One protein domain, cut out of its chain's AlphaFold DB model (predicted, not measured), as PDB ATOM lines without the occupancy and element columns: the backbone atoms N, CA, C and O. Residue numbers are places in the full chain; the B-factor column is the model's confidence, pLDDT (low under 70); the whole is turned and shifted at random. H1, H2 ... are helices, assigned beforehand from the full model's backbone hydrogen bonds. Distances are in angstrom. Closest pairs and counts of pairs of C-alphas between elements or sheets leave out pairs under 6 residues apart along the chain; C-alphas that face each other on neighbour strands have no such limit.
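What this domain is: This is residues 54 to 244 of the 258 residues of the protein "Post-GPI attachment to proteins factor 3" of Prunus persica (UniProt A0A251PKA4). Five long helices stand side by side in an open arc, H2, H1, H6, H5, H4; the short H3 sits off to one side, touching no helix. The 191 printed residues, all helix by class with H1 to H6 in chain order, are compact: radius of gyration 18.9 A, spans 56 by 39 by 27 A.

Where its parts are: Find C-alpha 55 at (126.332, 110.214, 244.101), where H1, residues 55 to 82, begins and runs 39.0 A. Then come H2, 96 to 118, 33.3 A; H3, 136 to 149; H4, 154 to 178, 36.3 A; H5, 184 to 203; and H6, 214 to 244, 44.3 A, with a kink of 30 degrees near residue 224, ending at C-alpha 244, (102.102, 149.789, 252.330).

How they stand to each other: Look at the closest C-alphas, Val 58 and Ala 114, 4.7 A: hairpin H1 and H2 touch. H1 touches H6 at Ser 57 and Ala 216, 4.5 A, the same way at a shallow tilt of 6 degrees. Hairpins H5 and H6, Ala 197 to Trp 218, and H4 and H5, Ala 176 to Arg 184, each touch at 5.6 A. Every O i to N i+4 pair is within hydrogen-bond range in H1, H2, H4 and H5; H3 has 9 of 10, H6 24 of 27.

The domain as a whole: Look for long links at 83 to 95 and 119 to 135; the printed part has no cut. Residues 119 to 157 have pLDDT under 70.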
ATOM      1  N   GLU A  54     125.288 107.288 247.235       82.69
ATOM      2  CA  GLU A  54     124.285 107.778 246.281       82.69
ATOM      3  C   GLU A  54     124.757 109.087 245.623       82.69
ATOM      4  O   GLU A  54     124.344 110.183 246.011       82.69
ATOM      5  N   PRO A  55     125.669 109.022 244.635       84.94
ATOM      6  CA  PRO A  55     126.332 110.214 244.101       84.94
ATOM      7  C   PRO A  55     125.362 111.227 243.478       84.94
ATOM      8  O   PRO A  55     125.569 112.432 243.629       84.94
ATOM      9  N   ALA A  56     124.288 110.762 242.830       88.62
ATOM     10  CA  ALA A  56     123.266 111.640 242.263       88.62
ATOM     11  C   ALA A  56     122.472 112.374 243.358       88.62
ATOM     12  O   ALA A  56     122.375 113.600 243.319       88.62
ATOM     13  N   SER A  57     121.977 111.651 244.370       87.25
ATOM     14  CA  SER A  57     121.253 112.225 245.513       87.25
ATOM     15  C   SER A  57     122.098 113.258 246.269       87.25
ATOM     16  O   SER A  57     121.597 114.328 246.624       87.25
ATOM     17  N   VAL A  58     123.402 112.995 246.450       85.69
ATOM     18  CA  VAL A  58     124.349 113.957 247.044       85.69
ATOM     19  C   VAL A  58     124.478 115.209 246.179       85.69
ATOM     20  O   VAL A  58     124.308 116.321 246.684       85.69
ATOM     21  N   ALA A  59     124.753 115.053 244.880       91.81
ATOM     22  CA  ALA A  59     124.925 116.178 243.964       91.81
ATOM     23  C   ALA A  59     123.671 117.065 243.905       91.81
ATOM     24  O   ALA A  59     123.770 118.286 244.051       91.81
ATOM     25  N   PHE A  60     122.486 116.468 243.763       93.44
ATOM     26  CA  PHE A  60     121.235 117.222 243.732       93.44
ATOM     27  C   PHE A  60     120.894 117.859 245.087       93.44
ATOM     28  O   PHE A  60     120.401 118.986 245.109       93.44
ATOM     29  N   SER A  61     121.222 117.223 246.216       88.81
ATOM     30  CA  SER A  61     121.070 117.839 247.547       88.81
ATOM     31  C   SER A  61     121.957 119.083 247.705       88.81
ATOM     32  O   SER A  61     121.493 120.123 248.176       88.81
ATOM     33  N   VAL A  62     123.218 119.016 247.258       90.50
ATOM     34  CA  VAL A  62     124.146 120.162 247.271       90.50
ATOM     35  C   VAL A  62     123.657 121.283 246.352       90.50
ATOM     36  O   VAL A  62     123.725 122.458 246.719       90.50
ATOM     37  N   LEU A  63     123.117 120.946 245.179       94.69
ATOM     38  CA  LEU A  63     122.529 121.938 244.279       94.69
ATOM     39  C   LEU A  63     121.290 122.600 244.890       94.69
ATOM     40  O   LEU A  63     121.172 123.821 244.818       94.69
ATOM     41  N   ASN A  64     120.403 121.848 245.550       93.19
ATOM     42  CA  ASN A  64     119.275 122.436 246.278       93.19
ATOM     43  C   ASN A  64     119.755 123.398 247.374       93.19
ATOM     44  O   ASN A  64     119.260 124.525 247.456       93.19
ATOM     45  N   LEU A  65     120.767 123.009 248.160       91.25
ATOM     46  CA  LEU A  65     121.391 123.887 249.154       91.25
ATOM     47  C   LEU A  65     121.886 125.194 248.514       91.25
ATOM     48  O   LEU A  65     121.574 126.283 249.004       91.25
ATOM     49  N   ALA A  66     122.605 125.098 247.392       95.12
ATOM     50  CA  ALA A  66     123.099 126.255 246.655       95.12
ATOM     51  C   ALA A  66     121.957 127.144 246.131       95.12
ATOM     52  O   ALA A  66     122.040 128.371 246.226       95.12
ATOM     53  N   MET A  67     120.863 126.554 245.641       95.56
ATOM     54  CA  MET A  67     119.699 127.304 245.158       95.56
ATOM     55  C   MET A  67     118.958 128.025 246.276       95.56
ATOM     56  O   MET A  67     118.590 129.190 246.105       95.56
ATOM     57  N   HIS A  68     118.781 127.385 247.435       94.38
ATOM     58  CA  HIS A  68     118.244 128.067 248.607       94.38
ATOM     59  C   HIS A  68     119.156 129.222 249.029       94.38
ATOM     60  O   HIS A  68     118.660 130.297 249.363       94.38
ATOM     61  N   PHE A  69     120.478 129.022 249.015       95.00
ATOM     62  CA  PHE A  69     121.441 130.044 249.424       95.00
ATOM     63  C   PHE A  69     121.416 131.248 248.484       95.00
ATOM     64  O   PHE A  69     121.281 132.389 248.928       95.00
ATOM     65  N   HIS A  70     121.447 130.991 247.177       95.88
ATOM     66  CA  HIS A  70     121.315 132.015 246.150       95.88
ATOM     67  C   HIS A  70     119.982 132.773 246.263       95.88
ATOM     68  O   HIS A  70     119.954 134.006 246.215       95.88
ATOM     69  N   GLY A  71     118.872 132.055 246.458       95.75
ATOM     70  CA  GLY A  71     117.547 132.642 246.652       95.75
ATOM     71  C   GLY A  71     117.464 133.537 247.891       95.75
ATOM     72  O   GLY A  71     116.989 134.673 247.801       95.75
ATOM     73  N   TRP A  72     118.001 133.069 249.020       96.69
ATOM     74  CA  TRP A  72     118.059 133.826 250.269       96.69
ATOM     75  C   TRP A  72     118.920 135.084 250.148       96.69
ATOM     76  O   TRP A  72     118.469 136.155 250.546       96.69
ATOM     77  N   ILE A  73     120.111 135.000 249.541       95.75
ATOM     78  CA  ILE A  73     120.953 136.180 249.283       95.75
ATOM     79  C   ILE A  73     120.211 137.184 248.399       95.75
ATOM     80  O   ILE A  73     120.185 138.376 248.701       95.75
ATOM     81  N   SER A  74     119.570 136.716 247.326       95.31
ATOM     82  CA  SER A  74     118.803 137.577 246.424       95.31
ATOM     83  C   SER A  74     117.674 138.313 247.159       95.31
ATOM     84  O   SER A  74     117.477 139.515 246.964       95.31
ATOM     85  N   PHE A  75     116.967 137.613 248.047       95.75
ATOM     86  CA  PHE A  75     115.930 138.180 248.904       95.75
ATOM     87  C   PHE A  75     116.486 139.151 249.957       95.75
ATOM     88  O   PHE A  75     115.934 140.235 250.146       95.75
ATOM     89  N   PHE A  76     117.601 138.809 250.600       94.44
ATOM     90  CA  PHE A  76     118.278 139.659 251.578       94.44
ATOM     91  C   PHE A  76     118.727 140.982 250.946       94.44
ATOM     92  O   PHE A  76     118.413 142.058 251.454       94.44
ATOM     93  N   ILE A  77     119.387 140.917 249.784       93.75
ATOM     94  CA  ILE A  77     119.811 142.104 249.032       93.75
ATOM     95  C   ILE A  77     118.599 142.969 248.672       93.75
ATOM     96  O   ILE A  77     118.628 144.187 248.846       93.75
ATOM     97  N   LEU A  78     117.510 142.355 248.204       94.00
ATOM     98  CA  LEU A  78     116.280 143.072 247.883       94.00
ATOM     99  C   LEU A  78     115.717 143.826 249.101       94.00
ATOM    100  O   LEU A  78     115.423 145.016 248.992       94.00
ATOM    101  N   LEU A  79     115.592 143.158 250.250       92.06
ATOM    102  CA  LEU A  79     115.001 143.743 251.454       92.06
ATOM    103  C   LEU A  79     115.820 144.894 252.044       92.06
ATOM    104  O   LEU A  79     115.228 145.875 252.493       92.06
ATOM    105  N   TYR A  80     117.147 144.761 252.082       89.94
ATOM    106  CA  TYR A  80     118.009 145.700 252.805       89.94
ATOM    107  C   TYR A  80     118.657 146.764 251.918       89.94
ATOM    108  O   TYR A  80     118.977 147.838 252.422       89.94
ATOM    109  N   TYR A  81     118.837 146.499 250.619       89.12
ATOM    110  CA  TYR A  81     119.535 147.420 249.713       89.12
ATOM    111  C   TYR A  81     118.645 148.038 248.635       89.12
ATOM    112  O   TYR A  81     118.951 149.131 248.166       89.12
ATOM    113  N   LYS A  82     117.562 147.370 248.213       90.31
ATOM    114  CA  LYS A  82     116.692 147.881 247.137       90.31
ATOM    115  C   LYS A  82     115.377 148.461 247.642       90.31
ATOM    116  O   LYS A  82     114.908 149.460 247.101       90.31
ATOM    117  N   LEU A  83     114.761 147.838 248.644       91.06
ATOM    118  CA  LEU A  83     113.504 148.313 249.207       91.06
ATOM    119  C   LEU A  83     113.743 149.397 250.267       91.06
ATOM    120  O   LEU A  83     114.727 149.348 251.004       91.06
ATOM    121  N   PRO A  84     112.843 150.390 250.369       85.62
ATOM    122  CA  PRO A  84     112.983 151.438 251.365       85.62
ATOM    123  C   PRO A  84     112.790 150.861 252.765       85.62
ATOM    124  O   PRO A  84     111.848 150.116 253.023       85.62
ATOM    125  N   LEU A  85     113.664 151.251 253.683       85.56
ATOM    126  CA  LEU A  85     113.575 150.886 255.093       85.56
ATOM    127  C   LEU A  85     112.733 151.920 255.853       85.56
ATOM    128  O   LEU A  85     112.626 153.088 255.463       85.56
ATOM    129  N   ARG A  86     112.114 151.502 256.959       81.69
ATOM    130  CA  ARG A  86     111.490 152.434 257.903       81.69
ATOM    131  C   ARG A  86     112.551 153.266 258.625       81.69
ATOM    132  O   ARG A  86     113.733 152.929 258.655       81.69
ATOM    133  N   ARG A  87     112.101 154.346 259.276       77.62
ATOM    134  CA  ARG A  87     112.953 155.212 260.113       77.62
ATOM    135  C   ARG A  87     113.663 154.459 261.245       77.62
ATOM    136  O   ARG A  87     114.741 154.873 261.646       77.62
ATOM    137  N   ASP A  88     113.097 153.351 261.718       80.81
ATOM    138  CA  ASP A  88     113.684 152.454 262.722       80.81
ATOM    139  C   ASP A  88     114.611 151.378 262.116       80.81
ATOM    140  O   ASP A  88     114.941 150.403 262.787       80.81
ATOM    141  N   LYS A  89     115.026 151.534 260.847       77.25
ATOM    142  CA  LYS A  89     115.825 150.573 260.063       77.25
ATOM    143  C   LYS A  89     115.172 149.193 259.891       77.25
ATOM    144  O   LYS A  89     115.843 148.253 259.471       77.25
ATOM    145  N   LYS A  90     113.871 149.046 260.174       81.62
ATOM    146  CA  LYS A  90     113.132 147.802 259.922       81.62
ATOM    147  C   LYS A  90     112.581 147.760 258.499       81.62
ATOM    148  O   LYS A  90     112.280 148.793 257.897       81.62
ATOM    149  N   THR A  91     112.422 146.556 257.961       84.75
ATOM    150  CA  THR A  91     111.767 146.329 256.669       84.75
ATOM    151  C   THR A  91     110.257 146.585 256.787       84.75
ATOM    152  O   THR A  91     109.649 146.348 257.831       84.75
ATOM    153  N   TYR A  92     109.617 147.071 255.716       83.38
ATOM    154  CA  TYR A  92     108.142 147.147 255.658       83.38
ATOM    155  C   TYR A  92     107.491 145.766 255.544       83.38
ATOM    156  O   TYR A  92     106.333 145.569 255.916       83.38
ATOM    157  N   TYR A  93     108.245 144.801 255.028       88.75
ATOM    158  CA  TYR A  93     107.780 143.448 254.819       88.75
ATOM    159  C   TYR A  93     107.741 142.662 256.135       88.75
ATOM    160  O   TYR A  93     108.776 142.254 256.663       88.75
ATOM    161  N   TYR A  94     106.529 142.438 256.651       87.12
ATOM    162  CA  TYR A  94     106.288 141.784 257.942       87.12
ATOM    163  C   TYR A  94     106.817 140.342 258.002       87.12
ATOM    164  O   TYR A  94     107.323 139.911 259.034       87.12
ATOM    165  N   PHE A  95     106.774 139.611 256.884       90.56
ATOM    166  CA  PHE A  95     107.221 138.217 256.830       90.56
ATOM    167  C   PHE A  95     108.741 138.061 256.686       90.56
ATOM    168  O   PHE A  95     109.224 136.937 256.590       90.56
ATOM    169  N   ALA A  96     109.520 139.152 256.692       90.50
ATOM    170  CA  ALA A  96     110.970 139.096 256.507       90.50
ATOM    171  C   ALA A  96     111.637 138.080 257.448       90.50
ATOM    172  O   ALA A  96     112.339 137.192 256.972       90.50
ATOM    173  N   SER A  97     111.379 138.147 258.758       89.50
ATOM    174  CA  SER A  97     111.975 137.225 259.738       89.50
ATOM    175  C   SER A  97     111.609 135.760 259.480       89.50
ATOM    176  O   SER A  97     112.471 134.892 259.594       89.50
ATOM    177  N   LEU A  98     110.366 135.489 259.070       91.31
ATOM    178  CA  LEU A  98     109.895 134.138 258.754       91.31
ATOM    179  C   LEU A  98     110.703 133.524 257.605       91.31
ATOM    180  O   LEU A  98     111.143 132.382 257.710       91.31
ATOM    181  N   TRP A  99     110.978 134.290 256.548       93.25
ATOM    182  CA  TRP A  99     111.754 133.789 255.410       93.25
ATOM    183  C   TRP A  99     113.243 133.590 255.713       93.25
ATOM    184  O   TRP A  99     113.867 132.711 255.121       93.25
ATOM    185  N   HIS A 100     113.816 134.339 256.661       90.88
ATOM    186  CA  HIS A 100     115.176 134.066 257.144       90.88
ATOM    187  C   HIS A 100     115.232 132.751 257.929       90.88
ATOM    188  O   HIS A 100     116.135 131.948 257.709       90.88
ATOM    189  N   ILE A 101     114.246 132.499 258.796       85.94
ATOM    190  CA  ILE A 101     114.135 131.229 259.528       85.94
ATOM    191  C   ILE A 101     113.953 130.069 258.541       85.94
ATOM    192  O   ILE A 101     114.662 129.072 258.634       85.94
ATOM    193  N   TYR A 102     113.068 130.225 257.552       87.94
ATOM    194  CA  TYR A 102     112.868 129.240 256.488       87.94
ATOM    195  C   TYR A 102     114.167 128.920 255.733       87.94
ATOM    196  O   TYR A 102     114.460 127.747 255.504       87.94
ATOM    197  N   ALA A 103     114.969 129.933 255.384       89.94
ATOM    198  CA  ALA A 103     116.260 129.722 254.731       89.94
ATOM    199  C   ALA A 103     117.217 128.899 255.603       89.94
ATOM    200  O   ALA A 103     117.775 127.919 255.123       89.94
ATOM    201  N   LEU A 104     117.353 129.245 256.888       86.56
ATOM    202  CA  LEU A 104     118.230 128.528 257.820       86.56
ATOM    203  C   LEU A 104     117.807 127.066 258.009       86.56
ATOM    204  O   LEU A 104     118.656 126.175 257.973       86.56
ATOM    205  N   LEU A 105     116.503 126.814 258.167       81.06
ATOM    206  CA  LEU A 105     115.958 125.457 258.256       81.06
ATOM    207  C   LEU A 105     116.204 124.675 256.962       81.06
ATOM    208  O   LEU A 105     116.636 123.525 257.015       81.06
ATOM    209  N   SER A 106     116.006 125.314 255.805       85.50
ATOM    210  CA  SER A 106     116.269 124.698 254.502       85.50
ATOM    211  C   SER A 106     117.751 124.351 254.347       85.50
ATOM    212  O   SER A 106     118.074 123.235 253.956       85.50
ATOM    213  N   PHE A 107     118.668 125.256 254.703       84.81
ATOM    214  CA  PHE A 107     120.108 124.989 254.627       84.81
ATOM    215  C   PHE A 107     120.509 123.801 255.493       84.81
ATOM    216  O   PHE A 107     121.251 122.934 255.041       84.81
ATOM    217  N   ASN A 108     119.996 123.753 256.725       78.69
ATOM    218  CA  ASN A 108     120.255 122.654 257.641       78.69
ATOM    219  C   ASN A 108     119.745 121.323 257.066       78.69
ATOM    220  O   ASN A 108     120.500 120.357 257.008       78.69
ATOM    221  N   SER A 109     118.508 121.306 256.564       78.88
ATOM    222  CA  SER A 109     117.893 120.118 255.969       78.88
ATOM    223  C   SER A 109     118.680 119.600 254.761       78.88
ATOM    224  O   SER A 109     119.017 118.421 254.706       78.88
ATOM    225  N   TRP A 110     119.021 120.469 253.804       84.62
ATOM    226  CA  TRP A 110     119.732 120.069 252.584       84.62
ATOM    227  C   TRP A 110     121.184 119.666 252.841       84.62
ATOM    228  O   TRP A 110     121.695 118.755 252.189       84.62
ATOM    229  N   PHE A 111     121.836 120.291 253.826       78.56
ATOM    230  CA  PHE A 111     123.159 119.879 254.281       78.56
ATOM    231  C   PHE A 111     123.130 118.458 254.857       78.56
ATOM    232  O   PHE A 111     123.900 117.604 254.420       78.56
ATOM    233  N   TRP A 112     122.210 118.174 255.785       75.50
ATOM    234  CA  TRP A 112     122.082 116.836 256.365       75.50
ATOM    235  C   TRP A 112     121.604 115.792 255.353       75.50
ATOM    236  O   TRP A 112     122.071 114.659 255.417       75.50
ATOM    237  N   SER A 113     120.774 116.173 254.376       78.12
ATOM    238  CA  SER A 113     120.419 115.321 253.231       78.12
ATOM    239  C   SER A 113     121.662 114.896 252.443       78.12
ATOM    240  O   SER A 113     121.876 113.708 252.208       78.12
ATOM    241  N   ALA A 114     122.544 115.843 252.095       78.50
ATOM    242  CA  ALA A 114     123.787 115.529 251.393       78.50
ATOM    243  C   ALA A 114     124.714 114.626 252.227       78.50
ATOM    244  O   ALA A 114     125.309 113.695 251.690       78.50
ATOM    245  N   VAL A 115     124.810 114.860 253.543       73.38
ATOM    246  CA  VAL A 115     125.606 114.017 254.451       73.38
ATOM    247  C   VAL A 115     125.038 112.599 254.535       73.38
ATOM    248  O   VAL A 115     125.801 111.639 254.431       73.38
ATOM    249  N   PHE A 116     123.719 112.456 254.667       75.12
ATOM    250  CA  PHE A 116     123.039 111.163 254.737       75.12
ATOM    251  C   PHE A 116     123.275 110.326 253.473       75.12
ATOM    252  O   PHE A 116     123.685 109.175 253.567       75.12
ATOM    253  N   HIS A 117     123.135 110.931 252.291       75.00
ATOM    254  CA  HIS A 117     123.375 110.262 251.003       75.00
ATOM    255  C   HIS A 117     124.858 109.994 250.708       75.00
ATOM    256  O   HIS A 117     125.209 109.154 249.873       75.00
ATOM    257  N   SER A 118     125.757 110.697 251.407       71.44
ATOM    258  CA  SER A 118     127.202 110.509 251.264       71.44
ATOM    259  C   SER A 118     127.735 109.283 252.008       71.44
ATOM    260  O   SER A 118     128.730 108.707 251.566       71.44
ATOM    261  N   ARG A 119     127.094 108.858 253.110       66.06
ATOM    262  CA  ARG A 119     127.595 107.788 253.989       66.06
ATOM    263  C   ARG A 119     126.509 106.773 254.348       66.06
ATOM    264  O   ARG A 119     125.498 107.128 254.943       66.06
ATOM    265  N   SER A 120     126.792 105.487 254.118       52.66
ATOM    266  CA  SER A 120     126.071 104.392 254.779       52.66
ATOM    267  C   SER A 120     126.405 104.407 256.273       52.66
ATOM    268  O   SER A 120     127.343 103.741 256.698       52.66
ATOM    269  N   PHE A 121     125.683 105.169 257.089       45.41
ATOM    270  CA  PHE A 121     125.688 104.895 258.523       45.41
ATOM    271  C   PHE A 121     124.853 103.630 258.748       45.41
ATOM    272  O   PHE A 121     123.623 103.686 258.744       45.41
ATOM    273  N   ASP A 122     125.508 102.483 258.924       41.47
ATOM    274  CA  ASP A 122     124.925 101.430 259.753       41.47
ATOM    275  C   ASP A 122     124.997 101.978 261.185       41.47
ATOM    276  O   ASP A 122     126.078 102.154 261.747       41.47
ATOM    277  N   VAL A 123     123.853 102.391 261.735       43.78
ATOM    278  CA  VAL A 123     123.754 103.041 263.053       43.78
ATOM    279  C   VAL A 123     124.006 101.998 264.138       43.78
ATOM    280  O   VAL A 123     123.085 101.470 264.761       43.78
ATOM    281  N   LYS A 124     125.278 101.648 264.316       40.47
ATOM    282  CA  LYS A 124     125.766 100.806 265.406       40.47
ATOM    283  C   LYS A 124     127.008 101.344 266.110       40.47
ATOM    284  O   LYS A 124     127.318 100.802 267.160       40.47
ATOM    285  N   ASP A 125     127.645 102.415 265.630       43.50
ATOM    286  CA  ASP A 125     128.841 102.951 266.289       43.50
ATOM    287  C   ASP A 125     128.633 104.343 266.914       43.50
ATOM    288  O   ASP A 125     128.283 105.331 266.263       43.50
ATOM    289  N   ASP A 126     128.894 104.387 268.221       45.75
ATOM    290  CA  ASP A 126     128.601 105.409 269.237       45.75
ATOM    291  C   ASP A 126     129.307 106.783 269.085       45.75
ATOM    292  O   ASP A 126     129.364 107.575 270.031       45.75
ATOM    293  N   ALA A 127     129.847 107.135 267.914       44.09
ATOM    294  CA  ALA A 127     130.878 108.181 267.802       44.09
ATOM    295  C   ALA A 127     130.443 109.566 267.261       44.09
ATOM    296  O   ALA A 127     131.279 110.463 267.179       44.09
ATOM    297  N   VAL A 128     129.166 109.817 266.934       48.38
ATOM    298  CA  VAL A 128     128.698 111.164 266.484       48.38
ATOM    299  C   VAL A 128     128.209 112.037 267.659       48.38
ATOM    300  O   VAL A 128     127.734 113.159 267.495       48.38
ATOM    301  N   ARG A 129     128.328 111.536 268.893       45.44
ATOM    302  CA  ARG A 129     127.597 112.061 270.052       45.44
ATOM    303  C   ARG A 129     128.119 113.360 270.663       45.44
ATOM    304  O   ARG A 129     127.393 113.956 271.452       45.44
ATOM    305  N   VAL A 130     129.320 113.837 270.350       50.69
ATOM    306  CA  VAL A 130     129.853 115.031 271.024       50.69
ATOM    307  C   VAL A 130     130.759 115.798 270.082       50.69
ATOM    308  O   VAL A 130     131.892 115.384 269.899       50.69
ATOM    309  N   MET A 131     130.260 116.903 269.513       44.06
ATOM    310  CA  MET A 131     131.001 118.158 269.293       44.06
ATOM    311  C   MET A 131     130.206 119.108 268.367       44.06
ATOM    312  O   MET A 131     130.098 118.851 267.178       44.06
ATOM    313  N   VAL A 132     129.716 120.239 268.923       44.41
ATOM    314  CA  VAL A 132     129.670 121.597 268.291       44.41
ATOM    315  C   VAL A 132     128.343 122.404 268.199       44.41
ATOM    316  O   VAL A 132     128.422 123.560 267.809       44.41
ATOM    317  N   ALA A 133     127.148 122.014 268.679       44.78
ATOM    318  CA  ALA A 133     126.052 123.032 268.747       44.78
ATOM    319  C   ALA A 133     124.968 122.843 269.827       44.78
ATOM    320  O   ALA A 133     123.807 122.573 269.550       44.78
ATOM    321  N   ALA A 134     125.323 123.067 271.091       47.72
ATOM    322  CA  ALA A 134     124.496 122.702 272.244       47.72
ATOM    323  C   ALA A 134     123.070 123.315 272.353       47.72
ATOM    324  O   ALA A 134     122.197 122.583 272.805       47.72
ATOM    325  N   PRO A 135     122.734 124.560 271.953       54.25
ATOM    326  CA  PRO A 135     121.364 125.048 272.212       54.25
ATOM    327  C   PRO A 135     120.350 124.756 271.090       54.25
ATOM    328  O   PRO A 135     119.211 124.398 271.368       54.25
ATOM    329  N   LEU A 136     120.747 124.866 269.816       52.12
ATOM    330  CA  LEU A 136     119.853 124.629 268.666       52.12
ATOM    331  C   LEU A 136     119.889 123.179 268.179       52.12
ATOM    332  O   LEU A 136     118.881 122.681 267.672       52.12
ATOM    333  N   LEU A 137     121.000 122.463 268.403       53.47
ATOM    334  CA  LEU A 137     120.995 121.026 268.196       53.47
ATOM    335  C   LEU A 137     120.173 120.319 269.247       53.47
ATOM    336  O   LEU A 137     119.748 119.244 268.921       53.47
ATOM    337  N   ALA A 138     119.890 120.820 270.451       54.03
ATOM    338  CA  ALA A 138     119.117 120.034 271.423       54.03
ATOM    339  C   ALA A 138     117.725 119.646 270.885       54.03
ATOM    340  O   ALA A 138     117.338 118.487 270.957       54.03
ATOM    341  N   PHE A 139     117.009 120.570 270.237       58.69
ATOM    342  CA  PHE A 139     115.725 120.264 269.595       58.69
ATOM    343  C   PHE A 139     115.898 119.365 268.362       58.69
ATOM    344  O   PHE A 139     115.239 118.334 268.236       58.69
ATOM    345  N   VAL A 140     116.842 119.718 267.485       58.06
ATOM    346  CA  VAL A 140     117.128 118.971 266.253       58.06
ATOM    347  C   VAL A 140     117.703 117.583 266.552       58.06
ATOM    348  O   VAL A 140     117.381 116.643 265.856       58.06
ATOM    349  N   THR A 141     118.467 117.406 267.624       50.34
ATOM    350  CA  THR A 141     118.985 116.128 268.127       50.34
ATOM    351  C   THR A 141     117.917 115.385 268.881       50.34
ATOM    352  O   THR A 141     117.855 114.197 268.695       50.34
ATOM    353  N   THR A 142     117.016 116.004 269.643       53.00
ATOM    354  CA  THR A 142     115.880 115.252 270.206       53.00
ATOM    355  C   THR A 142     115.021 114.685 269.075       53.00
ATOM    356  O   THR A 142     114.610 113.533 269.143       53.00
ATOM    357  N   HIS A 143     114.839 115.438 267.986       54.41
ATOM    358  CA  HIS A 143     114.147 114.966 266.791       54.41
ATOM    359  C   HIS A 143     114.967 113.928 265.997       54.41
ATOM    360  O   HIS A 143     114.458 112.859 265.699       54.41
ATOM    361  N   ILE A 144     116.256 114.162 265.730       52.69
ATOM    362  CA  ILE A 144     117.156 113.225 265.026       52.69
ATOM    363  C   ILE A 144     117.426 111.958 265.850       52.69
ATOM    364  O   ILE A 144     117.539 110.886 265.273       52.69
ATOM    365  N   LEU A 145     117.520 112.051 267.178       49.75
ATOM    366  CA  LEU A 145     117.655 110.933 268.116       49.75
ATOM    367  C   LEU A 145     116.328 110.188 268.236       49.75
ATOM    368  O   LEU A 145     116.354 108.970 268.297       49.75
ATOM    369  N   TYR A 146     115.179 110.868 268.200       51.59
ATOM    370  CA  TYR A 146     113.881 110.205 268.050       51.59
ATOM    371  C   TYR A 146     113.808 109.435 266.720       51.59
ATOM    372  O   TYR A 146     113.394 108.281 266.717       51.59
ATOM    373  N   LEU A 147     114.309 110.017 265.624       51.81
ATOM    374  CA  LEU A 147     114.391 109.359 264.316       51.81
ATOM    375  C   LEU A 147     115.465 108.245 264.238       51.81
ATOM    376  O   LEU A 147     115.352 107.370 263.390       51.81
ATOM    377  N   ASN A 148     116.508 108.268 265.082       45.56
ATOM    378  CA  ASN A 148     117.607 107.280 265.085       45.56
ATOM    379  C   ASN A 148     117.450 106.150 266.119       45.56
ATOM    380  O   ASN A 148     117.867 105.029 265.849       45.56
ATOM    381  N   PHE A 149     116.930 106.433 267.320       44.16
ATOM    382  CA  PHE A 149     116.868 105.471 268.433       44.16
ATOM    383  C   PHE A 149     115.574 104.661 268.457       44.16
ATOM    384  O   PHE A 149     115.582 103.520 268.919       44.16
ATOM    385  N   TYR A 150     114.467 105.216 267.961       45.75
ATOM    386  CA  TYR A 150     113.312 104.391 267.637       45.75
ATOM    387  C   TYR A 150     113.565 103.767 266.274       45.75
ATOM    388  O   TYR A 150     114.015 104.461 265.369       45.75
ATOM    389  N   LYS A 151     113.291 102.463 266.124       46.81
ATOM    390  CA  LYS A 151     113.233 101.818 264.807       46.81
ATOM    391  C   LYS A 151     112.302 102.654 263.937       46.81
ATOM    392  O   LYS A 151     111.087 102.554 264.075       46.81
ATOM    393  N   LEU A 152     112.878 103.526 263.117       51.19
ATOM    394  CA  LEU A 152     112.098 104.377 262.255       51.19
ATOM    395  C   LEU A 152     111.505 103.459 261.206       51.19
ATOM    396  O   LEU A 152     112.211 102.982 260.314       51.19
ATOM    397  N   ASP A 153     110.216 103.185 261.328       58.62
ATOM    398  CA  ASP A 153     109.480 102.608 260.224       58.62
ATOM    399  C   ASP A 153     109.508 103.642 259.106       58.62
ATOM    400  O   ASP A 153     108.758 104.619 259.099       58.62
ATOM    401  N   TYR A 154     110.434 103.441 258.169       62.28
ATOM    402  CA  TYR A 154     110.638 104.301 257.010       62.28
ATOM    403  C   TYR A 154     109.307 104.585 256.293       62.28
ATOM    404  O   TYR A 154     109.045 105.719 255.899       62.28
ATOM    405  N   GLY A 155     108.416 103.586 256.243       65.50
ATOM    406  CA  GLY A 155     107.058 103.730 255.719       65.50
ATOM    407  C   GLY A 155     106.180 104.721 256.495       65.50
ATOM    408  O   GLY A 155     105.514 105.544 255.873       65.50
ATOM    409  N   TRP A 156     106.200 104.704 257.831       64.75
ATOM    410  CA  TRP A 156     105.440 105.659 258.653       64.75
ATOM    411  C   TRP A 156     105.976 107.084 258.519       64.75
ATOM    412  O   TRP A 156     105.199 108.030 258.392       64.75
ATOM    413  N   ASN A 157     107.302 107.243 258.493       68.31
ATOM    414  CA  ASN A 157     107.922 108.546 258.259       68.31
ATOM    415  C   ASN A 157     107.525 109.112 256.888       68.31
ATOM    416  O   ASN A 157     107.091 110.258 256.794       68.31
ATOM    417  N   MET A 158     107.587 108.280 255.846       71.81
ATOM    418  CA  MET A 158     107.161 108.646 254.497       71.81
ATOM    419  C   MET A 158     105.689 109.084 254.464       71.81
ATOM    420  O   MET A 158     105.363 110.110 253.873       71.81
ATOM    421  N   GLN A 159     104.792 108.382 255.165       72.88
ATOM    422  CA  GLN A 159     103.380 108.770 255.261       72.88
ATOM    423  C   GLN A 159     103.183 110.145 255.912       72.88
ATOM    424  O   GLN A 159     102.437 110.970 255.382       72.88
ATOM    425  N   VAL A 160     103.857 110.419 257.033       73.44
ATOM    426  CA  VAL A 160     103.771 111.725 257.706       73.44
ATOM    427  C   VAL A 160     104.308 112.836 256.799       73.44
ATOM    428  O   VAL A 160     103.659 113.876 256.662       73.44
ATOM    429  N   CYS A 161     105.440 112.608 256.127       76.62
ATOM    430  CA  CYS A 161     106.005 113.537 255.149       76.62
ATOM    431  C   CYS A 161     105.027 113.830 254.002       76.62
ATOM    432  O   CYS A 161     104.795 114.997 253.685       76.62
ATOM    433  N   VAL A 162     104.392 112.799 253.436       79.69
ATOM    434  CA  VAL A 162     103.397 112.942 252.361       79.69
ATOM    435  C   VAL A 162     102.181 113.742 252.832       79.69
ATOM    436  O   VAL A 162     101.756 114.663 252.136       79.69
ATOM    437  N   VAL A 163     101.637 113.460 254.021       80.81
ATOM    438  CA  VAL A 163     100.492 114.213 254.566       80.81
ATOM    439  C   VAL A 163     100.849 115.686 254.762       80.81
ATOM    440  O   VAL A 163     100.106 116.564 254.320       80.81
ATOM    441  N   MET A 164     102.002 115.971 255.371       77.38
ATOM    442  CA  MET A 164     102.484 117.340 255.565       77.38
ATOM    443  C   MET A 164     102.684 118.067 254.226       77.38
ATOM    444  O   MET A 164     102.298 119.232 254.098       77.38
ATOM    445  N   ALA A 165     103.223 117.383 253.212       81.62
ATOM    446  CA  ALA A 165     103.405 117.930 251.871       81.62
ATOM    447  C   ALA A 165     102.066 118.245 251.187       81.62
ATOM    448  O   ALA A 165     101.899 119.333 250.637       81.62
ATOM    449  N   VAL A 166     101.079 117.346 251.267       87.75
ATOM    450  CA  VAL A 166      99.734 117.574 250.708       87.75
ATOM    451  C   VAL A 166      99.063 118.769 251.380       87.75
ATOM    452  O   VAL A 166      98.561 119.653 250.687       87.75
ATOM    453  N   VAL A 167      99.097 118.844 252.713       87.50
ATOM    454  CA  VAL A 167      98.539 119.984 253.459       87.50
ATOM    455  C   VAL A 167      99.205 121.291 253.024       87.50
ATOM    456  O   VAL A 167      98.511 122.264 252.730       87.50
ATOM    457  N   GLN A 168     100.535 121.305 252.910       86.94
ATOM    458  CA  GLN A 168     101.284 122.469 252.444       86.94
ATOM    459  C   GLN A 168     100.851 122.898 251.034       86.94
ATOM    460  O   GLN A 168     100.564 124.076 250.809       86.94
ATOM    461  N   LEU A 169     100.767 121.963 250.082       90.38
ATOM    462  CA  LEU A 169     100.349 122.253 248.707       90.38
ATOM    463  C   LEU A 169      98.918 122.803 248.650       90.38
ATOM    464  O   LEU A 169      98.668 123.763 247.921       90.38
ATOM    465  N   LEU A 170      97.998 122.258 249.451       92.62
ATOM    466  CA  LEU A 170      96.613 122.728 249.529       92.62
ATOM    467  C   LEU A 170      96.518 124.154 250.073       92.62
ATOM    468  O   LEU A 170      95.801 124.976 249.501       92.62
ATOM    469  N   VAL A 171      97.263 124.478 251.134       93.94
ATOM    470  CA  VAL A 171      97.292 125.836 251.702       93.94
ATOM    471  C   VAL A 171      97.734 126.853 250.647       93.94
ATOM    472  O   VAL A 171      97.078 127.882 250.462       93.94
ATOM    473  N   TRP A 172      98.798 126.552 249.901       92.75
ATOM    474  CA  TRP A 172      99.280 127.440 248.842       92.75
ATOM    475  C   TRP A 172      98.350 127.493 247.632       92.75
ATOM    476  O   TRP A 172      98.174 128.571 247.069       92.75
ATOM    477  N   ALA A 173      97.704 126.386 247.262       93.12
ATOM    478  CA  ALA A 173      96.705 126.361 246.197       93.12
ATOM    479  C   ALA A 173      95.498 127.253 246.531       93.12
ATOM    480  O   ALA A 173      95.082 128.077 245.712       93.12
ATOM    481  N   ILE A 174      94.974 127.148 247.758       94.38
ATOM    482  CA  ILE A 174      93.865 127.980 248.243       94.38
ATOM    483  C   ILE A 174      94.281 129.452 248.234       94.38
ATOM    484  O   ILE A 174      93.560 130.296 247.699       94.38
ATOM    485  N   TRP A 175      95.468 129.771 248.756       93.69
ATOM    486  CA  TRP A 175      95.975 131.142 248.740       93.69
ATOM    487  C   TRP A 175      96.132 131.679 247.306       93.69
ATOM    488  O   TRP A 175      95.710 132.801 247.026       93.69
ATOM    489  N   ALA A 176      96.664 130.879 246.374       91.75
ATOM    490  CA  ALA A 176      96.829 131.250 244.966       91.75
ATOM    491  C   ALA A 176      95.491 131.495 244.246       91.75
ATOM    492  O   ALA A 176      95.416 132.338 243.347       91.75
ATOM    493  N   GLY A 177      94.449 130.745 244.621       91.75
ATOM    494  CA  GLY A 177      93.099 130.878 244.075       91.75
ATOM    495  C   GLY A 177      92.346 132.094 244.615       91.75
ATOM    496  O   GLY A 177      91.680 132.794 243.854       91.75
ATOM    497  N   VAL A 178      92.478 132.376 245.914       93.44
ATOM    498  CA  VAL A 178      91.758 133.472 246.587       93.44
ATOM    499  C   VAL A 178      92.426 134.827 246.349       93.44
ATOM    500  O   VAL A 178      91.747 135.850 246.219       93.44
ATOM    501  N   THR A 179      93.758 134.877 246.285       88.81
ATOM    502  CA  THR A 179      94.484 136.146 246.181       88.81
ATOM    503  C   THR A 179      94.623 136.644 244.741       88.81
ATOM    504  O   THR A 179      94.834 135.896 243.785       88.81
ATOM    505  N   ARG A 180      94.555 137.971 244.572       87.31
ATOM    506  CA  ARG A 180      94.829 138.665 243.299       87.31
ATOM    507  C   ARG A 180      96.284 139.140 243.217       87.31
ATOM    508  O   ARG A 180      96.544 140.286 242.856       87.31
ATOM    509  N   HIS A 181      97.231 138.288 243.607       90.19
ATOM    510  CA  HIS A 181      98.656 138.612 243.543       90.19
ATOM    511  C   HIS A 181      99.174 138.517 242.090       90.19
ATOM    512  O   HIS A 181      98.878 137.523 241.419       90.19
ATOM    513  N   PRO A 182      99.963 139.488 241.582       91.25
ATOM    514  CA  PRO A 182     100.458 139.472 240.197       91.25
ATOM    515  C   PRO A 182     101.317 138.237 239.878       91.25
ATOM    516  O   PRO A 182     101.220 137.670 238.792       91.25
ATOM    517  N   SER A 183     102.092 137.753 240.850       93.06
ATOM    518  CA  SER A 183     102.993 136.600 240.682       93.06
ATOM    519  C   SER A 183     102.379 135.247 241.059       93.06
ATOM    520  O   SER A 183     103.111 134.285 241.278       93.06
ATOM    521  N   ARG A 184     101.044 135.130 241.127       91.94
ATOM    522  CA  ARG A 184     100.363 133.867 241.490       91.94
ATOM    523  C   ARG A 184     100.651 132.704 240.533       91.94
ATOM    524  O   ARG A 184     100.532 131.552 240.926       91.94
ATOM    525  N   TRP A 185     101.035 132.984 239.286       91.94
ATOM    526  CA  TRP A 185     101.385 131.946 238.310       91.94
ATOM    527  C   TRP A 185     102.618 131.139 238.746       91.94
ATOM    528  O   TRP A 185     102.648 129.928 238.554       91.94
ATOM    529  N   LYS A 186     103.599 131.790 239.394       93.94
ATOM    530  CA  LYS A 186     104.787 131.130 239.961       93.94
ATOM    531  C   LYS A 186     104.381 130.157 241.059       93.94
ATOM    532  O   LYS A 186     104.909 129.056 241.139       93.94
ATOM    533  N   LEU A 187     103.403 130.558 241.866       92.81
ATOM    534  CA  LEU A 187     102.859 129.729 242.928       92.81
ATOM    535  C   LEU A 187     102.102 128.517 242.372       92.81
ATOM    536  O   LEU A 187     102.330 127.408 242.835       92.81
ATOM    537  N   TRP A 188     101.270 128.702 241.342       93.25
ATOM    538  CA  TRP A 188     100.617 127.587 240.647       93.25
ATOM    539  C   TRP A 188     101.620 126.617 240.025       93.25
ATOM    540  O   TRP A 188     101.437 125.409 240.143       93.25
ATOM    541  N   LEU A 189     102.700 127.130 239.427       94.00
ATOM    542  CA  LEU A 189     103.795 126.300 238.926       94.00
ATOM    543  C   LEU A 189     104.397 125.468 240.062       94.00
ATOM    544  O   LEU A 189     104.480 124.252 239.928       94.00
ATOM    545  N   VAL A 190     104.751 126.093 241.191       93.25
ATOM    546  CA  VAL A 190     105.312 125.392 242.360       93.25
ATOM    547  C   VAL A 190     104.345 124.347 242.917       93.25
ATOM    548  O   VAL A 190     104.774 123.246 243.241       93.25
ATOM    549  N   VAL A 191     103.047 124.649 242.991       93.56
ATOM    550  CA  VAL A 191     102.032 123.717 243.501       93.56
ATOM    551  C   VAL A 191     101.858 122.514 242.573       93.56
ATOM    552  O   VAL A 191     101.912 121.376 243.033       93.56
ATOM    553  N   VAL A 192     101.670 122.744 241.270       93.12
ATOM    554  CA  VAL A 192     101.436 121.665 240.299       93.12
ATOM    555  C   VAL A 192     102.688 120.811 240.141       93.12
ATOM    556  O   VAL A 192     102.619 119.591 240.263       93.12
ATOM    557  N   ALA A 193     103.842 121.436 239.916       92.31
ATOM    558  CA  ALA A 193     105.086 120.705 239.736       92.31
ATOM    559  C   ALA A 193     105.578 120.062 241.040       92.31
ATOM    560  O   ALA A 193     106.135 118.972 240.988       92.31
ATOM    561  N   GLY A 194     105.315 120.667 242.203       89.38
ATOM    562  CA  GLY A 194     105.554 120.041 243.505       89.38
ATOM    563  C   GLY A 194     104.672 118.810 243.723       89.38
ATOM    564  O   GLY A 194     105.165 117.775 244.161       89.38
ATOM    565  N   GLY A 195     103.393 118.874 243.340       89.69
ATOM    566  CA  GLY A 195     102.503 117.711 243.348       89.69
ATOM    567  C   GLY A 195     102.989 116.589 242.424       89.69
ATOM    568  O   GLY A 195     103.004 115.431 242.824       89.69
ATOM    569  N   LEU A 196     103.454 116.929 241.217       90.00
ATOM    570  CA  LEU A 196     104.048 115.958 240.290       90.00
ATOM    571  C   LEU A 196     105.357 115.364 240.829       90.00
ATOM    572  O   LEU A 196     105.572 114.162 240.698       90.00
ATOM    573  N   ALA A 197     106.207 116.170 241.469       87.50
ATOM    574  CA  ALA A 197     107.429 115.693 242.109       87.50
ATOM    575  C   ALA A 197     107.113 114.679 243.218       87.50
ATOM    576  O   ALA A 197     107.750 113.633 243.284       87.50
ATOM    577  N   MET A 198     106.074 114.916 244.024       84.06
ATOM    578  CA  MET A 198     105.644 113.952 245.042       84.06
ATOM    579  C   MET A 198     105.220 112.600 244.456       84.06
ATOM    580  O   MET A 198     105.456 111.565 245.073       84.06
ATOM    581  N   LEU A 199     104.625 112.581 243.257       84.69
ATOM    582  CA  LEU A 199     104.276 111.325 242.588       84.69
ATOM    583  C   LEU A 199     105.517 110.510 242.204       84.69
ATOM    584  O   LEU A 199     105.457 109.283 242.243       84.69
ATOM    585  N   LEU A 200     106.637 111.169 241.878       81.75
ATOM    586  CA  LEU A 200     107.907 110.476 241.626       81.75
ATOM    587  C   LEU A 200     108.380 109.741 242.880       81.75
ATOM    588  O   LEU A 200     108.775 108.584 242.789       81.75
ATOM    589  N   GLU A 201     108.271 110.378 244.047       77.62
ATOM    590  CA  GLU A 201     108.667 109.775 245.323       77.62
ATOM    591  C   GLU A 201     107.798 108.559 245.687       77.62
ATOM    592  O   GLU A 201     108.295 107.583 246.236       77.62
ATOM    593  N   ILE A 202     106.511 108.581 245.322       79.25
ATOM    594  CA  ILE A 202     105.579 107.461 245.538       79.25
ATOM    595  C   ILE A 202     105.836 106.301 244.563       79.25
ATOM    596  O   ILE A 202     105.631 105.145 244.927       79.25
ATOM    597  N   TYR A 203     106.258 106.589 243.328       81.75
ATOM    598  CA  TYR A 203     106.490 105.560 242.310       81.75
ATOM    599  C   TYR A 203     107.725 104.688 242.611       81.75
ATOM    600  O   TYR A 203     107.743 103.529 242.205       81.75
ATOM    601  N   ASP A 204     108.719 105.220 243.342       80.94
ATOM    602  CA  ASP A 204     109.863 104.480 243.914       80.94
ATOM    603  C   ASP A 204     110.514 103.471 242.940       80.94
ATOM    604  O   ASP A 204     110.634 102.268 243.199       80.94
ATOM    605  N   PHE A 205     110.902 103.979 241.767       84.19
ATOM    606  CA  PHE A 205     111.522 103.206 240.695       84.19
ATOM    607  C   PHE A 205     113.009 102.886 240.959       84.19
ATOM    608  O   PHE A 205     113.703 103.677 241.609       84.19
ATOM    609  N   PRO A 206     113.523 101.756 240.426       83.12
ATOM    610  CA  PRO A 206     114.916 101.351 240.598       83.12
ATOM    611  C   PRO A 206     115.910 102.331 239.961       83.12
ATOM    612  O   PRO A 206     115.596 102.961 238.951       83.12
ATOM    613  N   PRO A 207     117.146 102.418 240.477       84.31
ATOM    614  CA  PRO A 207     118.140 103.356 239.994       84.31
ATOM    615  C   PRO A 207     118.503 103.087 238.536       84.31
ATOM    616  O   PRO A 207     119.073 102.051 238.188       84.31
ATOM    617  N   TYR A 208     118.251 104.075 237.683       82.94
ATOM    618  CA  TYR A 208     118.697 104.064 236.303       82.94
ATOM    619  C   TYR A 208     120.229 104.030 236.266       82.94
ATOM    620  O   TYR A 208     120.903 104.852 236.897       82.94
ATOM    621  N   GLN A 209     120.776 103.028 235.572       81.31
ATOM    622  CA  GLN A 209     122.215 102.732 235.489       81.31
ATOM    623  C   GLN A 209     122.918 102.514 236.846       81.31
ATOM    624  O   GLN A 209     124.149 102.502 236.910       81.31
ATOM    625  N   GLY A 210     122.160 102.302 237.927       78.31
ATOM    626  CA  GLY A 210     122.696 102.166 239.282       78.31
ATOM    627  C   GLY A 210     123.051 103.492 239.966       78.31
ATOM    628  O   GLY A 210     123.740 103.454 240.985       78.31
ATOM    629  N   PHE A 211     122.608 104.642 239.437       81.44
ATOM    630  CA  PHE A 211     122.937 105.967 239.991       81.44
ATOM    631  C   PHE A 211     121.734 106.855 240.317       81.44
ATOM    632  O   PHE A 211     121.780 107.547 241.330       81.44
ATOM    633  N   VAL A 212     120.702 106.887 239.467       85.38
ATOM    634  CA  VAL A 212     119.577 107.830 239.604       85.38
ATOM    635  C   VAL A 212     118.293 107.067 239.877       85.38
ATOM    636  O   VAL A 212     117.731 106.467 238.966       85.38
ATOM    637  N   ASP A 213     117.835 107.091 241.118       85.88
ATOM    638  CA  ASP A 213     116.552 106.532 241.532       85.88
ATOM    639  C   ASP A 213     115.452 107.605 241.574       85.88
ATOM    640  O   ASP A 213     115.656 108.776 241.226       85.88
ATOM    641  N   ALA A 214     114.262 107.198 242.012       84.94
ATOM    642  CA  ALA A 214     113.128 108.099 242.162       84.94
ATOM    643  C   ALA A 214     113.391 109.242 243.142       84.94
ATOM    644  O   ALA A 214     112.965 110.375 242.903       84.94
ATOM    645  N   HIS A 215     114.139 108.969 244.208       85.31
ATOM    646  CA  HIS A 215     114.492 109.968 245.200       85.31
ATOM    647  C   HIS A 215     115.491 110.997 244.644       85.31
ATOM    648  O   HIS A 215     115.290 112.202 244.796       85.31
ATOM    649  N   ALA A 216     116.521 110.569 243.909       86.50
ATOM    650  CA  ALA A 216     117.423 111.468 243.192       86.50
ATOM    651  C   ALA A 216     116.679 112.316 242.146       86.50
ATOM    652  O   ALA A 216     116.947 113.514 242.017       86.50
ATOM    653  N   ALA A 217     115.719 111.732 241.424       89.44
ATOM    654  CA  ALA A 217     114.880 112.472 240.483       89.44
ATOM    655  C   ALA A 217     114.019 113.528 241.193       89.44
ATOM    656  O   ALA A 217     113.939 114.664 240.721       89.44
ATOM    657  N   TRP A 218     113.444 113.197 242.353       89.94
ATOM    658  CA  TRP A 218     112.743 114.158 243.204       89.94
ATOM    659  C   TRP A 218     113.657 115.336 243.567       89.94
ATOM    660  O   TRP A 218     113.319 116.477 243.244       89.94
ATOM    661  N   HIS A 219     114.862 115.069 244.091       88.31
ATOM    662  CA  HIS A 219     115.859 116.107 244.392       88.31
ATOM    663  C   HIS A 219     116.174 116.980 243.177       88.31
ATOM    664  O   HIS A 219     116.300 118.197 243.300       88.31
ATOM    665  N   ALA A 220     116.295 116.390 241.989       92.19
ATOM    666  CA  ALA A 220     116.551 117.139 240.765       92.19
ATOM    667  C   ALA A 220     115.385 118.079 240.409       92.19
ATOM    668  O   ALA A 220     115.611 119.228 240.024       92.19
ATOM    669  N   THR A 221     114.139 117.622 240.571       91.31
ATOM    670  CA  THR A 221     112.951 118.441 240.284       91.31
ATOM    671  C   THR A 221     112.774 119.606 241.257       91.31
ATOM    672  O   THR A 221     112.303 120.670 240.849       91.31
ATOM    673  N   THR A 222     113.201 119.473 242.517       90.88
ATOM    674  CA  THR A 222     113.067 120.555 243.505       90.88
ATOM    675  C   THR A 222     114.024 121.724 243.259       90.88
ATOM    676  O   THR A 222     113.736 122.834 243.708       90.88
ATOM    677  N   ILE A 223     115.107 121.543 242.494       93.12
ATOM    678  CA  ILE A 223     116.092 122.598 242.179       93.12
ATOM    679  C   ILE A 223     115.445 123.788 241.436       93.12
ATOM    680  O   ILE A 223     115.474 124.910 241.959       93.12
ATOM    681  N   PRO A 224     114.835 123.607 240.243       94.44
ATOM    682  CA  PRO A 224     114.167 124.704 239.545       94.44
ATOM    683  C   PRO A 224     112.945 125.224 240.313       94.44
ATOM    684  O   PRO A 224     112.668 126.425 240.275       94.44
ATOM    685  N   LEU A 225     112.241 124.369 241.064       93.12
ATOM    686  CA  LEU A 225     111.105 124.796 241.888       93.12
ATOM    687  C   LEU A 225     111.533 125.736 243.009       93.12
ATOM    688  O   LEU A 225     110.893 126.764 243.222       93.12
ATOM    689  N   THR A 226     112.660 125.448 243.657       94.06
ATOM    690  CA  THR A 226     113.262 126.304 244.683       94.06
ATOM    691  C   THR A 226     113.603 127.682 244.120       94.06
ATOM    692  O   THR A 226     113.355 128.701 244.766       94.06
ATOM    693  N   TYR A 227     114.115 127.749 242.889       95.06
ATOM    694  CA  TYR A 227     114.371 129.030 242.232       95.06
ATOM    695  C   TYR A 227     113.088 129.842 242.019       95.06
ATOM    696  O   TYR A 227     113.028 131.023 242.373       95.06
ATOM    697  N   VAL A 228     112.048 129.209 241.465       95.88
ATOM    698  CA  VAL A 228     110.748 129.858 241.231       95.88
ATOM    699  C   VAL A 228     110.117 130.299 242.553       95.88
ATOM    700  O   VAL A 228     109.569 131.400 242.632       95.88
ATOM    701  N   TRP A 229     110.261 129.495 243.607       95.81
ATOM    702  CA  TRP A 229     109.790 129.792 244.955       95.81
ATOM    703  C   TRP A 229     110.425 131.060 245.532       95.81
ATOM    704  O   TRP A 229     109.719 132.001 245.901       95.81
ATOM    705  N   TRP A 230     111.756 131.152 245.523       95.81
ATOM    706  CA  TRP A 230     112.460 132.361 245.963       95.81
ATOM    707  C   TRP A 230     112.159 133.573 245.083       95.81
ATOM    708  O   TRP A 230     112.086 134.698 245.581       95.81
ATOM    709  N   SER A 231     111.928 133.362 243.786       96.00
ATOM    710  CA  SER A 231     111.473 134.425 242.892       96.00
ATOM    711  C   SER A 231     110.086 134.950 243.281       96.00
ATOM    712  O   SER A 231     109.881 136.159 243.289       96.00
ATOM    713  N   PHE A 232     109.150 134.075 243.658       95.69
ATOM    714  CA  PHE A 232     107.836 134.479 244.162       95.69
ATOM    715  C   PHE A 232     107.934 135.261 245.482       95.69
ATOM    716  O   PHE A 232     107.316 136.317 245.598       95.69
ATOM    717  N   ILE A 233     108.747 134.803 246.441       94.88
ATOM    718  CA  ILE A 233     108.944 135.486 247.735       94.88
ATOM    719  C   ILE A 233     109.463 136.917 247.535       94.88
ATOM    720  O   ILE A 233     109.040 137.851 248.218       94.88
ATOM    721  N   ARG A 234     110.379 137.102 246.581       95.06
ATOM    722  CA  ARG A 234     110.891 138.426 246.218       95.06
ATOM    723  C   ARG A 234     109.791 139.331 245.668       95.06
ATOM    724  O   ARG A 234     109.661 140.462 246.131       95.06
ATOM    725  N   ASP A 235     108.989 138.825 244.737       94.69
ATOM    726  CA  ASP A 235     107.876 139.589 244.172       94.69
ATOM    727  C   ASP A 235     106.833 139.957 245.243       94.69
ATOM    728  O   ASP A 235     106.318 141.075 245.242       94.69
ATOM    729  N   ASP A 236     106.543 139.046 246.180       94.31
ATOM    730  CA  ASP A 236     105.622 139.297 247.297       94.31
ATOM    731  C   ASP A 236     106.148 140.411 248.220       94.31
ATOM    732  O   ASP A 236     105.404 141.322 248.606       94.31
ATOM    733  N   ALA A 237     107.454 140.420 248.499       93.62
ATOM    734  CA  ALA A 237     108.083 141.485 249.276       93.62
ATOM    735  C   ALA A 237     108.003 142.855 248.589       93.62
ATOM    736  O   ALA A 237     107.700 143.855 249.252       93.62
ATOM    737  N   GLU A 238     108.224 142.919 247.273       93.88
ATOM    738  CA  GLU A 238     108.073 144.149 246.486       93.88
ATOM    739  C   GLU A 238     106.613 144.626 246.469       93.88
ATOM    740  O   GLU A 238     106.332 145.804 246.726       93.88
ATOM    741  N   PHE A 239     105.673 143.708 246.234       92.88
ATOM    742  CA  PHE A 239     104.246 144.003 246.152       92.88
ATOM    743  C   PHE A 239     103.685 144.533 247.477       92.88
ATOM    744  O   PHE A 239     103.052 145.597 247.508       92.88
ATOM    745  N   LEU A 240     103.938 143.837 248.591       91.69
ATOM    746  CA  LEU A 240     103.455 144.260 249.906       91.69
ATOM    747  C   LEU A 240     104.109 145.567 250.359       91.69
ATOM    748  O   LEU A 240     103.413 146.442 250.883       91.69
ATOM    749  N   THR A 241     105.409 145.744 250.107       91.25
ATOM    750  CA  THR A 241     106.109 146.994 250.440       91.25
ATOM    751  C   THR A 241     105.529 148.170 249.654       91.25
ATOM    752  O   THR A 241     105.164 149.187 250.250       91.25
ATOM    753  N   SER A 242     105.335 148.022 248.339       91.44
ATOM    754  CA  SER A 242     104.737 149.062 247.490       91.44
ATOM    755  C   SER A 242     103.326 149.447 247.947       91.44
ATOM    756  O   SER A 242     102.995 150.632 248.063       91.44
ATOM    757  N   ASN A 243     102.493 148.460 248.288       90.25
ATOM    758  CA  ASN A 243     101.135 148.709 248.771       90.25
ATOM    759  C   ASN A 243     101.110 149.437 250.119       90.25
ATOM    760  O   ASN A 243     100.312 150.361 250.300       90.25
ATOM    761  N   GLN A 244     101.989 149.074 251.056       88.25
ATOM    762  CA  GLN A 244     102.102 149.789 252.330       88.25
ATOM    763  C   GLN A 244     102.565 151.236 252.131       88.25
ATOM    764  O   GLN A 244     101.990 152.151 252.721       88.25
TER     765      GLN A 244